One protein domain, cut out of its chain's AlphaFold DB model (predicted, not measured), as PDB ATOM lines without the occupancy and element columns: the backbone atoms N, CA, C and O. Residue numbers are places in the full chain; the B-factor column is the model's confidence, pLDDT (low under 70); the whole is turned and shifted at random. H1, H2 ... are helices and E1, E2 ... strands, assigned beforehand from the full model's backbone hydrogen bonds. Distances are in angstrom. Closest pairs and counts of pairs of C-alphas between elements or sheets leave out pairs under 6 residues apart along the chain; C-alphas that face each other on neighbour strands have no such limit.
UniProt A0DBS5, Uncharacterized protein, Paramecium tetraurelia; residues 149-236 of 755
ATOM      1  N   ASN A 149      -4.587 -46.322  13.045       89.06
ATOM      2  CA  ASN A 149      -5.249 -47.558  13.504       89.06
ATOM      3  C   ASN A 149      -4.318 -48.717  13.937       89.06
ATOM      4  O   ASN A 149      -4.833 -49.728  14.405       89.06
ATOM      5  N   ASP A 150      -2.990 -48.568  13.883       92.88
ATOM      6  CA  ASP A 150      -2.047 -49.547  14.446       92.88
ATOM      7  C   ASP A 150      -1.842 -49.307  15.951       92.88
ATOM      8  O   ASP A 150      -1.562 -48.174  16.356       92.88
ATOM      9  N   GLU A 151      -1.939 -50.351  16.785       95.75
ATOM     10  CA  GLU A 151      -1.591 -50.275  18.215       95.75
ATOM     11  C   GLU A 151      -0.066 -50.133  18.377       95.75
ATOM     12  O   GLU A 151       0.702 -51.043  18.071       95.75
ATOM     13  N   ILE A 152       0.375 -48.972  18.865       95.75
ATOM     14  CA  ILE A 152       1.793 -48.603  19.021       95.75
ATOM     15  C   ILE A 152       2.260 -48.552  20.483       95.75
ATOM     16  O   ILE A 152       3.440 -48.316  20.742       95.75
ATOM     17  N   GLY A 153       1.357 -48.746  21.444       96.81
ATOM     18  CA  GLY A 153       1.683 -48.734  22.867       96.81
ATOM     19  C   GLY A 153       0.450 -48.700  23.763       96.81
ATOM     20  O   GLY A 153      -0.659 -48.969  23.313       96.81
ATOM     21  N   GLY A 154       0.644 -48.351  25.034       97.75
ATOM     22  CA  GLY A 154      -0.407 -48.365  26.051       97.75
ATOM     23  C   GLY A 154       0.050 -48.972  27.376       97.75
ATOM     24  O   GLY A 154       1.244 -49.171  27.601       97.75
ATOM     25  N   GLY A 155      -0.901 -49.272  28.252       97.88
ATOM     26  CA  GLY A 155      -0.701 -49.899  29.559       97.88
ATOM     27  C   GLY A 155      -2.009 -49.910  30.350       97.88
ATOM     28  O   GLY A 155      -3.079 -49.956  29.745       97.88
ATOM     29  N   SER A 156      -1.938 -49.839  31.681       98.06
ATOM     30  CA  SER A 156      -3.133 -49.796  32.535       98.06
ATOM     31  C   SER A 156      -3.103 -48.673  33.572       98.06
ATOM     32  O   SER A 156      -2.047 -48.298  34.093       98.06
ATOM     33  N   TYR A 157      -4.283 -48.142  33.873       97.62
ATOM     34  CA  TYR A 157      -4.554 -47.278  35.020       97.62
ATOM     35  C   TYR A 157      -5.159 -48.091  36.170       97.62
ATOM     36  O   TYR A 157      -5.607 -49.220  35.969       97.62
ATOM     37  N   ASP A 158      -5.147 -47.533  37.379       96.12
ATOM     38  CA  ASP A 158      -5.785 -48.147  38.538       96.12
ATOM     39  C   ASP A 158      -7.301 -48.328  38.339       96.12
ATOM     40  O   ASP A 158      -7.988 -47.463  37.797       96.12
ATOM     41  N   GLU A 159      -7.833 -49.453  38.814       93.25
ATOM     42  CA  GLU A 159      -9.277 -49.738  38.808       93.25
ATOM     43  C   GLU A 159     -10.038 -48.901  39.851       93.25
ATOM     44  O   GLU A 159     -11.248 -48.724  39.744       93.25
ATOM     45  N   GLY A 160      -9.329 -48.327  40.831       89.62
ATOM     46  CA  GLY A 160      -9.889 -47.478  41.887       89.62
ATOM     47  C   GLY A 160     -10.361 -46.095  41.423       89.62
ATOM     48  O   GLY A 160     -10.806 -45.300  42.250       89.62
ATOM     49  N   GLY A 161     -10.264 -45.781  40.127       86.00
ATOM     50  CA  GLY A 161     -10.753 -44.523  39.570       86.00
ATOM     51  C   GLY A 161      -9.919 -43.300  39.948       86.00
ATOM     52  O   GLY A 161     -10.407 -42.181  39.835       86.00
ATOM     53  N   ILE A 162      -8.670 -43.450  40.397       89.19
ATOM     54  CA  ILE A 162      -7.840 -42.298  40.787       89.19
ATOM     55  C   ILE A 162      -7.172 -41.662  39.553       89.19
ATOM     56  O   ILE A 162      -6.969 -40.437  39.515       89.19
ATOM     57  N   GLY A 163      -6.917 -42.455  38.506       94.44
ATOM     58  CA  GLY A 163      -6.331 -42.023  37.230       94.44
ATOM     59  C   GLY A 163      -4.806 -42.151  37.195       94.44
ATOM     60  O   GLY A 163      -4.119 -41.352  36.557       94.44
ATOM     61  N   ILE A 164      -4.268 -43.135  37.910       96.25
ATOM     62  CA  ILE A 164      -2.849 -43.368  38.165       96.25
ATOM     63  C   ILE A 164      -2.351 -44.547  37.316       96.25
ATOM     64  O   ILE A 164      -2.895 -45.644  37.378       96.25
ATOM     65  N   LYS A 165      -1.275 -44.342  36.543       97.88
ATOM     66  CA  LYS A 165      -0.633 -45.416  35.764       97.88
ATOM     67  C   LYS A 165      -0.045 -46.499  36.679       97.88
ATOM     68  O   LYS A 165       0.668 -46.182  37.640       97.88
ATOM     69  N   VAL A 166      -0.285 -47.762  36.332       97.81
ATOM     70  CA  VAL A 166       0.213 -48.962  37.025       97.81
ATOM     71  C   VAL A 166       0.680 -50.033  36.032       97.81
ATOM     72  O   VAL A 166       0.246 -50.066  34.881       97.81
ATOM     73  N   GLY A 167       1.563 -50.928  36.478       97.81
ATOM     74  CA  GLY A 167       2.013 -52.083  35.700       97.81
ATOM     75  C   GLY A 167       2.888 -51.710  34.501       97.81
ATOM     76  O   GLY A 167       3.544 -50.668  34.483       97.81
ATOM     77  N   LYS A 168       2.940 -52.590  33.496       98.00
ATOM     78  CA  LYS A 168       3.778 -52.396  32.303       98.00
ATOM     79  C   LYS A 168       3.169 -51.355  31.366       98.00
ATOM     80  O   LYS A 168       1.970 -51.385  31.105       98.00
ATOM     81  N   TRP A 169       4.018 -50.485  30.830       98.25
ATOM     82  CA  TRP A 169       3.632 -49.433  29.891       98.25
ATOM     83  C   TRP A 169       4.587 -49.341  28.702       98.25
ATOM     84  O   TRP A 169       5.791 -49.572  28.836       98.25
ATOM     85  N   ILE A 170       4.031 -48.927  27.567       97.50
ATOM     86  CA  ILE A 170       4.724 -48.413  26.386       97.50
ATOM     87  C   ILE A 170       4.200 -46.986  26.165       97.50
ATOM     88  O   ILE A 170       3.101 -46.794  25.650       97.50
ATOM     89  N   ASP A 171       4.967 -45.993  26.611       96.56
ATOM     90  CA  ASP A 171       4.712 -44.560  26.440       96.56
ATOM     91  C   ASP A 171       5.260 -44.035  25.110       96.56
ATOM     92  O   ASP A 171       6.292 -44.492  24.618       96.56
ATOM     93  N   LEU A 172       4.628 -42.986  24.588       95.06
ATOM     94  CA  LEU A 172       5.101 -42.249  23.417       95.06
ATOM     95  C   LEU A 172       5.942 -41.034  23.823       95.06
ATOM     96  O   LEU A 172       5.678 -40.393  24.842       95.06
ATOM     97  N   ASP A 173       6.920 -40.685  22.991       93.38
ATOM     98  CA  ASP A 173       7.717 -39.468  23.152       93.38
ATOM     99  C   ASP A 173       6.898 -38.172  23.011       93.38
ATOM    100  O   ASP A 173       5.907 -38.093  22.276       93.38
ATOM    101  N   GLU A 174       7.337 -37.109  23.692       87.00
ATOM    102  CA  GLU A 174       6.678 -35.798  23.611       87.00
ATOM    103  C   GLU A 174       6.806 -35.139  22.233       87.00
ATOM    104  O   GLU A 174       6.046 -34.224  21.917       87.00
ATOM    105  N   GLU A 175       7.700 -35.634  21.381       86.81
ATOM    106  CA  GLU A 175       7.795 -35.264  19.978       86.81
ATOM    107  C   GLU A 175       7.437 -36.446  19.060       86.81
ATOM    108  O   GLU A 175       7.951 -36.529  17.950       86.81
ATOM    109  N   PHE A 176       6.556 -37.366  19.479       90.25
ATOM    110  CA  PHE A 176       6.105 -38.456  18.606       90.25
ATOM    111  C   PHE A 176       5.375 -37.918  17.357       90.25
ATOM    112  O   PHE A 176       4.302 -37.305  17.441       90.25
ATOM    113  N   TYR A 177       5.942 -38.190  16.181       89.00
ATOM    114  CA  TYR A 177       5.323 -37.977  14.867       89.00
ATOM    115  C   TYR A 177       5.838 -39.008  13.857       89.00
ATOM    116  O   TYR A 177       6.773 -39.752  14.143       89.00
ATOM    117  N   ASN A 178       5.264 -39.049  12.652       84.94
ATOM    118  CA  ASN A 178       5.566 -40.084  11.654       84.94
ATOM    119  C   ASN A 178       7.055 -40.191  11.249       84.94
ATOM    120  O   ASN A 178       7.473 -41.252  10.804       84.94
ATOM    121  N   GLY A 179       7.863 -39.137  11.428       81.62
ATOM    122  CA  GLY A 179       9.320 -39.159  11.212       81.62
ATOM    123  C   GLY A 179      10.169 -39.316  12.485       81.62
ATOM    124  O   GLY A 179      11.390 -39.401  12.385       81.62
ATOM    125  N   LYS A 180       9.550 -39.350  13.672       87.12
ATOM    126  CA  LYS A 180      10.198 -39.583  14.974       87.12
ATOM    127  C   LYS A 180       9.293 -40.467  15.837       87.12
ATOM    128  O   LYS A 180       8.617 -40.006  16.753       87.12
ATOM    129  N   GLN A 181       9.280 -41.758  15.528       90.50
ATOM    130  CA  GLN A 181       8.522 -42.759  16.277       90.50
ATOM    131  C   GLN A 181       9.395 -43.339  17.400       90.50
ATOM    132  O   GLN A 181       9.952 -44.431  17.281       90.50
ATOM    133  N   VAL A 182       9.560 -42.554  18.469       90.56
ATOM    134  CA  VAL A 182      10.232 -42.972  19.710       90.56
ATOM    135  C   VAL A 182       9.185 -43.417  20.722       90.56
ATOM    136  O   VAL A 182       8.253 -42.670  21.022       90.56
ATOM    137  N   ILE A 183       9.374 -44.617  21.268       93.75
ATOM    138  CA  ILE A 183       8.566 -45.157  22.361       93.75
ATOM    139  C   ILE A 183       9.464 -45.585  23.525       93.75
ATOM    140  O   ILE A 183      10.607 -46.011  23.333       93.75
ATOM    141  N   PHE A 184       8.940 -45.469  24.738       95.00
ATOM    142  CA  PHE A 184       9.605 -45.827  25.987       95.00
ATOM    143  C   PHE A 184       8.805 -46.904  26.693       95.00
ATOM    144  O   PHE A 184       7.586 -46.807  26.737       95.00
ATOM    145  N   GLY A 185       9.443 -47.875  27.334       96.62
ATOM    146  CA  GLY A 185       8.680 -48.879  28.068       96.62
ATOM    147  C   GLY A 185       9.433 -49.549  29.188       96.62
ATOM    148  O   GLY A 185      10.657 -49.673  29.173       96.62
ATOM    149  N   GLY A 186       8.649 -49.940  30.178       96.62
ATOM    150  CA  GLY A 186       9.076 -50.354  31.502       96.62
ATOM    151  C   GLY A 186       7.841 -50.464  32.386       96.62
ATOM    152  O   GLY A 186       6.752 -50.778  31.899       96.62
ATOM    153  N   GLU A 187       7.996 -50.198  33.676       97.19
ATOM    154  CA  GLU A 187       6.928 -50.367  34.658       97.19
ATOM    155  C   GLU A 187       6.596 -49.058  35.384       97.19
ATOM    156  O   GLU A 187       7.462 -48.208  35.619       97.19
ATOM    157  N   TYR A 188       5.322 -48.905  35.736       97.25
ATOM    158  CA  TYR A 188       4.780 -47.855  36.582       97.25
ATOM    159  C   TYR A 188       4.290 -48.436  37.910       97.25
ATOM    160  O   TYR A 188       3.535 -49.408  37.940       97.25
ATOM    161  N   LYS A 189       4.638 -47.774  39.014       95.50
ATOM    162  CA  LYS A 189       4.080 -48.040  40.341       95.50
ATOM    163  C   LYS A 189       3.617 -46.725  40.952       95.50
ATOM    164  O   LYS A 189       4.399 -45.782  41.064       95.50
ATOM    165  N   ASN A 190       2.338 -46.650  41.314       93.19
ATOM    166  CA  ASN A 190       1.688 -45.451  41.855       93.19
ATOM    167  C   ASN A 190       1.952 -44.194  40.994       93.19
ATOM    168  O   ASN A 190       2.309 -43.136  41.510       93.19
ATOM    169  N   GLY A 191       1.852 -44.322  39.662       94.06
ATOM    170  CA  GLY A 191       2.022 -43.207  38.722       94.06
ATOM    171  C   GLY A 191       3.466 -42.750  38.508       94.06
ATOM    172  O   GLY A 191       3.704 -41.870  37.683       94.06
ATOM    173  N   LYS A 192       4.445 -43.364  39.185       94.75
ATOM    174  CA  LYS A 192       5.877 -43.122  38.977       94.75
ATOM    175  C   LYS A 192       6.494 -44.252  38.158       94.75
ATOM    176  O   LYS A 192       6.185 -45.421  38.381       94.75
ATOM    177  N   LYS A 193       7.376 -43.902  37.218       95.69
ATOM    178  CA  LYS A 193       8.181 -44.878  36.473       95.69
ATOM    179  C   LYS A 193       9.166 -45.555  37.430       95.69
ATOM    180  O   LYS A 193       9.814 -44.865  38.213       95.69
ATOM    181  N   VAL A 194       9.280 -46.877  37.365       94.38
ATOM    182  CA  VAL A 194      10.167 -47.681  38.219       94.38
ATOM    183  C   VAL A 194      10.973 -48.691  37.404       94.38
ATOM    184  O   VAL A 194      10.562 -49.106  36.319       94.38
ATOM    185  N   GLY A 195      12.125 -49.092  37.948       94.50
ATOM    186  CA  GLY A 195      12.963 -50.155  37.396       94.50
ATOM    187  C   GLY A 195      13.570 -49.836  36.027       94.50
ATOM    188  O   GLY A 195      13.934 -48.697  35.727       94.50
ATOM    189  N   LEU A 196      13.708 -50.878  35.204       93.62
ATOM    190  CA  LEU A 196      14.406 -50.818  33.923       93.62
ATOM    191  C   LEU A 196      13.484 -50.325  32.810       93.62
ATOM    192  O   LEU A 196      12.522 -50.998  32.443       93.62
ATOM    193  N   TRP A 197      13.846 -49.189  32.225       95.38
ATOM    194  CA  TRP A 197      13.170 -48.602  31.079       95.38
ATOM    195  C   TRP A 197      14.021 -48.726  29.821       95.38
ATOM    196  O   TRP A 197      15.247 -48.625  29.856       95.38
ATOM    197  N   SER A 198      13.362 -48.997  28.701       93.50
ATOM    198  CA  SER A 198      13.978 -49.141  27.385       93.50
ATOM    199  C   SER A 198      13.420 -48.105  26.424       93.50
ATOM    200  O   SER A 198      12.225 -47.821  26.450       93.50
ATOM    201  N   THR A 199      14.285 -47.577  25.563       93.31
ATOM    202  CA  THR A 199      13.897 -46.691  24.459       93.31
ATOM    203  C   THR A 199      13.972 -47.468  23.156       93.31
ATOM    204  O   THR A 199      15.026 -48.035  22.844       93.31
ATOM    205  N   TRP A 200      12.900 -47.447  22.368       93.31
ATOM    206  CA  TRP A 200      12.886 -47.975  21.007       93.31
ATOM    207  C   TRP A 200      12.600 -46.875  19.988       93.31
ATOM    208  O   TRP A 200      11.858 -45.931  20.255       93.31
ATOM    209  N   PHE A 201      13.183 -47.023  18.802       91.44
ATOM    210  CA  PHE A 201      12.994 -46.137  17.657       91.44
ATOM    211  C   PHE A 201      12.564 -46.968  16.447       91.44
ATOM    212  O   PHE A 201      13.241 -47.949  16.121       91.44
ATOM    213  N   ASN A 202      11.467 -46.603  15.777       90.00
ATOM    214  CA  ASN A 202      11.119 -47.217  14.493       90.00
ATOM    215  C   ASN A 202      11.942 -46.575  13.371       90.00
ATOM    216  O   ASN A 202      11.851 -45.371  13.138       90.00
ATOM    217  N   ASN A 203      12.729 -47.385  12.663       85.69
ATOM    218  CA  ASN A 203      13.561 -46.936  11.545       85.69
ATOM    219  C   ASN A 203      12.940 -47.235  10.165       85.69
ATOM    220  O   ASN A 203      13.670 -47.303   9.178       85.69
ATOM    221  N   GLY A 204      11.628 -47.478  10.107       84.56
ATOM    222  CA  GLY A 204      10.898 -47.919   8.913       84.56
ATOM    223  C   GLY A 204      10.839 -49.443   8.763       84.56
ATOM    224  O   GLY A 204       9.878 -49.957   8.203       84.56
ATOM    225  N   ASN A 205      11.796 -50.168   9.353       85.75
ATOM    226  CA  ASN A 205      11.848 -51.636   9.356       85.75
ATOM    227  C   ASN A 205      11.455 -52.222  10.729       85.75
ATOM    228  O   ASN A 205      11.916 -53.300  11.102       85.75
ATOM    229  N   GLY A 206      10.644 -51.492  11.502       87.75
ATOM    230  CA  GLY A 206      10.222 -51.854  12.854       87.75
ATOM    231  C   GLY A 206      11.049 -51.200  13.966       87.75
ATOM    232  O   GLY A 206      12.025 -50.480  13.738       87.75
ATOM    233  N   TYR A 207      10.627 -51.443  15.206       87.38
ATOM    234  CA  TYR A 207      11.227 -50.854  16.403       87.38
ATOM    235  C   TYR A 207      12.552 -51.525  16.782       87.38
ATOM    236  O   TYR A 207      12.600 -52.715  17.090       87.38
ATOM    237  N   LYS A 208      13.631 -50.738  16.846       88.19
ATOM    238  CA  LYS A 208      14.933 -51.168  17.378       88.19
ATOM    239  C   LYS A 208      15.163 -50.583  18.764       88.19
ATOM    240  O   LYS A 208      14.995 -49.381  18.962       88.19
ATOM    241  N   GLN A 209      15.571 -51.426  19.712       90.44
ATOM    242  CA  GLN A 209      15.971 -50.983  21.048       90.44
ATOM    243  C   GLN A 209      17.296 -50.223  20.947       90.44
ATOM    244  O   GLN A 209      18.277 -50.746  20.428       90.44
ATOM    245  N   MET A 210      17.312 -48.986  21.433       86.94
ATOM    246  CA  MET A 210      18.489 -48.114  21.417       86.94
ATOM    247  C   MET A 210      19.276 -48.206  22.721       86.94
ATOM    248  O   MET A 210      20.500 -48.301  22.715       86.94
ATOM    249  N   GLN A 211      18.568 -48.112  23.847       82.81
ATOM    250  CA  GLN A 211      19.152 -47.968  25.178       82.81
ATOM    251  C   GLN A 211      18.246 -48.614  26.226       82.81
ATOM    252  O   GLN A 211      17.034 -48.739  26.029       82.81
ATOM    253  N   LYS A 212      18.851 -48.988  27.355       85.69
ATOM    254  CA  LYS A 212      18.181 -49.475  28.558       85.69
ATOM    255  C   LYS A 212      18.796 -48.763  29.759       85.69
ATOM    256  O   LYS A 212      20.016 -48.763  29.895       85.69
ATOM    257  N   TYR A 213      17.972 -48.152  30.599       85.69
ATOM    258  CA  TYR A 213      18.395 -47.389  31.772       85.69
ATOM    259  C   TYR A 213      17.600 -47.822  33.005       85.69
ATOM    260  O   TYR A 213      16.423 -48.166  32.907       85.69
ATOM    261  N   ASP A 214      18.250 -47.828  34.168       86.00
ATOM    262  CA  ASP A 214      17.592 -48.100  35.445       86.00
ATOM    263  C   ASP A 214      17.209 -46.774  36.105       86.00
ATOM    264  O   ASP A 214      18.074 -45.966  36.456       86.00
ATOM    265  N   ILE A 215      15.907 -46.538  36.260       79.44
ATOM    266  CA  ILE A 215      15.402 -45.313  36.883       79.44
ATOM    267  C   ILE A 215      15.782 -45.254  38.362       79.44
ATOM    268  O   ILE A 215      16.054 -44.167  38.862       79.44
ATOM    269  N   ASN A 216      15.888 -46.390  39.054       76.56
ATOM    270  CA  ASN A 216      16.288 -46.396  40.460       76.56
ATOM    271  C   ASN A 216      17.735 -45.900  40.612       76.56
ATOM    272  O   ASN A 216      18.015 -45.109  41.511       76.56
ATOM    273  N   LEU A 217      18.628 -46.289  39.694       70.50
ATOM    274  CA  LEU A 217      20.020 -45.828  39.679       70.50
ATOM    275  C   LEU A 217      20.127 -44.333  39.332       70.50
ATOM    276  O   LEU A 217      20.916 -43.614  39.943       70.50
ATOM    277  N   ILE A 218      19.314 -43.839  38.389       71.94
ATOM    278  CA  ILE A 218      19.262 -42.403  38.062       71.94
ATOM    279  C   ILE A 218      18.757 -41.593  39.265       71.94
ATOM    280  O   ILE A 218      19.371 -40.588  39.609       71.94
ATOM    281  N   MET A 219      17.689 -42.038  39.931       65.44
ATOM    282  CA  MET A 219      17.118 -41.340  41.091       65.44
ATOM    283  C   MET A 219      18.060 -41.370  42.303       65.44
ATOM    284  O   MET A 219      18.177 -40.363  42.994       65.44
ATOM    285  N   GLN A 220      18.788 -42.469  42.535       65.69
ATOM    286  CA  GLN A 220      19.845 -42.527  43.556       65.69
ATOM    287  C   GLN A 220      20.967 -41.520  43.268       65.69
ATOM    288  O   GLN A 220      21.347 -40.761  44.155       65.69
ATOM    289  N   ASN A 221      21.452 -41.458  42.024       59.62
ATOM    290  CA  ASN A 221      22.470 -40.481  41.631       59.62
ATOM    291  C   ASN A 221      21.957 -39.033  41.735       59.62
ATOM    292  O   ASN A 221      22.720 -38.147  42.110       59.62
ATOM    293  N   PHE A 222      20.681 -38.788  41.428       62.25
ATOM    294  CA  PHE A 222      20.071 -37.462  41.529       62.25
ATOM    295  C   PHE A 222      19.960 -36.988  42.986       62.25
ATOM    296  O   PHE A 222      20.384 -35.876  43.280       62.25
ATOM    297  N   LEU A 223      19.504 -37.850  43.903       55.81
ATOM    298  CA  LEU A 223      19.446 -37.541  45.339       55.81
ATOM    299  C   LEU A 223      20.835 -37.222  45.917       55.81
ATOM    300  O   LEU A 223      20.984 -36.251  46.650       55.81
ATOM    301  N   VAL A 224      21.874 -37.971  45.524       61.06
ATOM    302  CA  VAL A 224      23.265 -37.687  45.933       61.06
ATOM    303  C   VAL A 224      23.755 -36.328  45.409       61.06
ATOM    304  O   VAL A 224      24.519 -35.645  46.092       61.06
ATOM    305  N   VAL A 225      23.322 -35.911  44.214       55.16
ATOM    306  CA  VAL A 225      23.651 -34.588  43.656       55.16
ATOM    307  C   VAL A 225      22.868 -33.472  44.351       55.16
ATOM    308  O   VAL A 225      23.471 -32.448  44.661       55.16
ATOM    309  N   GLU A 226      21.579 -33.654  44.653       54.06
ATOM    310  CA  GLU A 226      20.805 -32.678  45.436       54.06
ATOM    311  C   GLU A 226      21.387 -32.496  46.844       54.06
ATOM    312  O   GLU A 226      21.613 -31.357  47.250       54.06
ATOM    313  N   ASP A 227      21.739 -33.579  47.545       60.53
ATOM    314  CA  ASP A 227      22.413 -33.517  48.850       60.53
ATOM    315  C   ASP A 227      23.761 -32.780  48.760       60.53
ATOM    316  O   ASP A 227      24.070 -31.931  49.602       60.53
ATOM    317  N   HIS A 228      24.564 -33.045  47.720       59.12
ATOM    318  CA  HIS A 228      25.837 -32.349  47.509       59.12
ATOM    319  C   HIS A 228      25.639 -30.856  47.209       59.12
ATOM    320  O   HIS A 228      26.336 -30.016  47.779       59.12
ATOM    321  N   MET A 229      24.684 -30.501  46.345       52.41
ATOM    322  CA  MET A 229      24.376 -29.108  46.011       52.41
ATOM    323  C   MET A 229      23.809 -28.351  47.215       52.41
ATOM    324  O   MET A 229      24.207 -27.215  47.470       52.41
ATOM    325  N   MET A 230      22.926 -28.975  47.998       56.66
ATOM    326  CA  MET A 230      22.386 -28.391  49.225       56.66
ATOM    327  C   MET A 230      23.480 -28.179  50.272       56.66
ATOM    328  O   MET A 230      23.535 -27.112  50.885       56.66
ATOM    329  N   LYS A 231      24.399 -29.139  50.429       66.31
ATOM    330  CA  LYS A 231      25.577 -28.990  51.288       66.31
ATOM    331  C   LYS A 231      26.470 -27.831  50.835       66.31
ATOM    332  O   LYS A 231      26.816 -26.988  51.657       66.31
ATOM    333  N   GLU A 232      26.785 -27.735  49.546       62.47
ATOM    334  CA  GLU A 232      27.627 -26.665  48.997       62.47
ATOM    335  C   GLU A 232      26.974 -25.275  49.149       62.47
ATOM    336  O   GLU A 232      27.629 -24.314  49.558       62.47
ATOM    337  N   VAL A 233      25.658 -25.163  48.931       59.53
ATOM    338  CA  VAL A 233      24.890 -23.929  49.181       59.53
ATOM    339  C   VAL A 233      24.876 -23.560  50.670       59.53
ATOM    340  O   VAL A 233      24.991 -22.377  51.009       59.53
ATOM    341  N   MET A 234      24.768 -24.535  51.577       60.38
ATOM    342  CA  MET A 234      24.854 -24.297  53.023       60.38
ATOM    343  C   MET A 234      26.263 -23.860  53.452       60.38
ATOM    344  O   MET A 234      26.392 -22.907  54.222       60.38
ATOM    345  N   GLU A 235      27.317 -24.474  52.912       66.31
ATOM    346  CA  GLU A 235      28.711 -24.079  53.148       66.31
ATOM    347  C   GLU A 235      28.989 -22.653  52.640       66.31
ATOM    348  O   GLU A 235      29.557 -21.838  53.370       66.31
ATOM    349  N   GLN A 236      28.504 -22.287  51.448       61.12
ATOM    350  CA  GLN A 236      28.606 -20.914  50.933       61.12
ATOM    351  C   GLN A 236      27.839 -19.903  51.803       61.12
ATOM    352  O   GLN A 236      28.347 -18.811  52.074       61.12
TER     353      GLN A 236
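Overview. This is residues 149 to 236 of the 755 residues of an uncharacterized protein of Paramecium tetraurelia (UniProt A0DBS5). One twisted sheet of five strands, each turning back beside the one before, makes the body, and a long helix, H1, runs on from the last strand, with residues 220 to 236 sticking out as a free arm. The 88 printed residues hold E1, E2, E3, E4, E5 and H1 along the chain; the sheet's order is E1 - E2 - E3 - E4 - E5, antiparallel throughout, and the class is mixed, helices and strands. The whole is loose, with a radius of gyration of the C-alphas of 17.0 A, and spans 57 by 37 by 20 A.

Along the chain. Find C-alpha 150 at (-2.047, -49.547, 14.446); there E1 begins, residues 150 to 157, 20.9 A long. Next come E2, residues 165 to 172, which bends by 108 degrees at residue 168, and E3, residues 182 to 189, 22.1 A. E4, residues 192 to 202, is the longest strand by residues at 25.4 A and bends by 95 degrees at residue 195. E5, residues 207 to 214, measures 20.3 A. H1, residues 215 to 236, runs 31.1 A to C-alpha 236 at (28.606, -20.914, 50.933).

Arrangement. The strands form a meander, each the antiparallel neighbour of the one before, with E1 and E5 as edge strands. In the hairpin E1 and E2, look for N 154 and O 170, 3.0 A apart. In the hairpin E2 and E3, N 171 and O 184 are 2.7 A apart. In the hairpin E3 and E4, find N 198 and O 185 at 2.8 A. In the hairpin E4 and E5, N 210 and O 199 are 2.8 A apart. These four pairs are within hydrogen-bond range. E1 and E5 are apart. H1 only grazes the sheet, with its residues 215 to 219; its closest C-alphas to E4 are those of Gly 195 and Ile 215, 5.4 A. In H1 every O i to N i+4 pair is within hydrogen-bond range.

Size, cuts and confidence. The C-alphas of Asn 149 and Glu 235, the two farthest apart, are 57.2 A from each other. The printed part has no cut and no long link. Look at the B-factor column for residues 219 to 236: their pLDDT is under 70, in this model with a mean of 84.9 over the printed part.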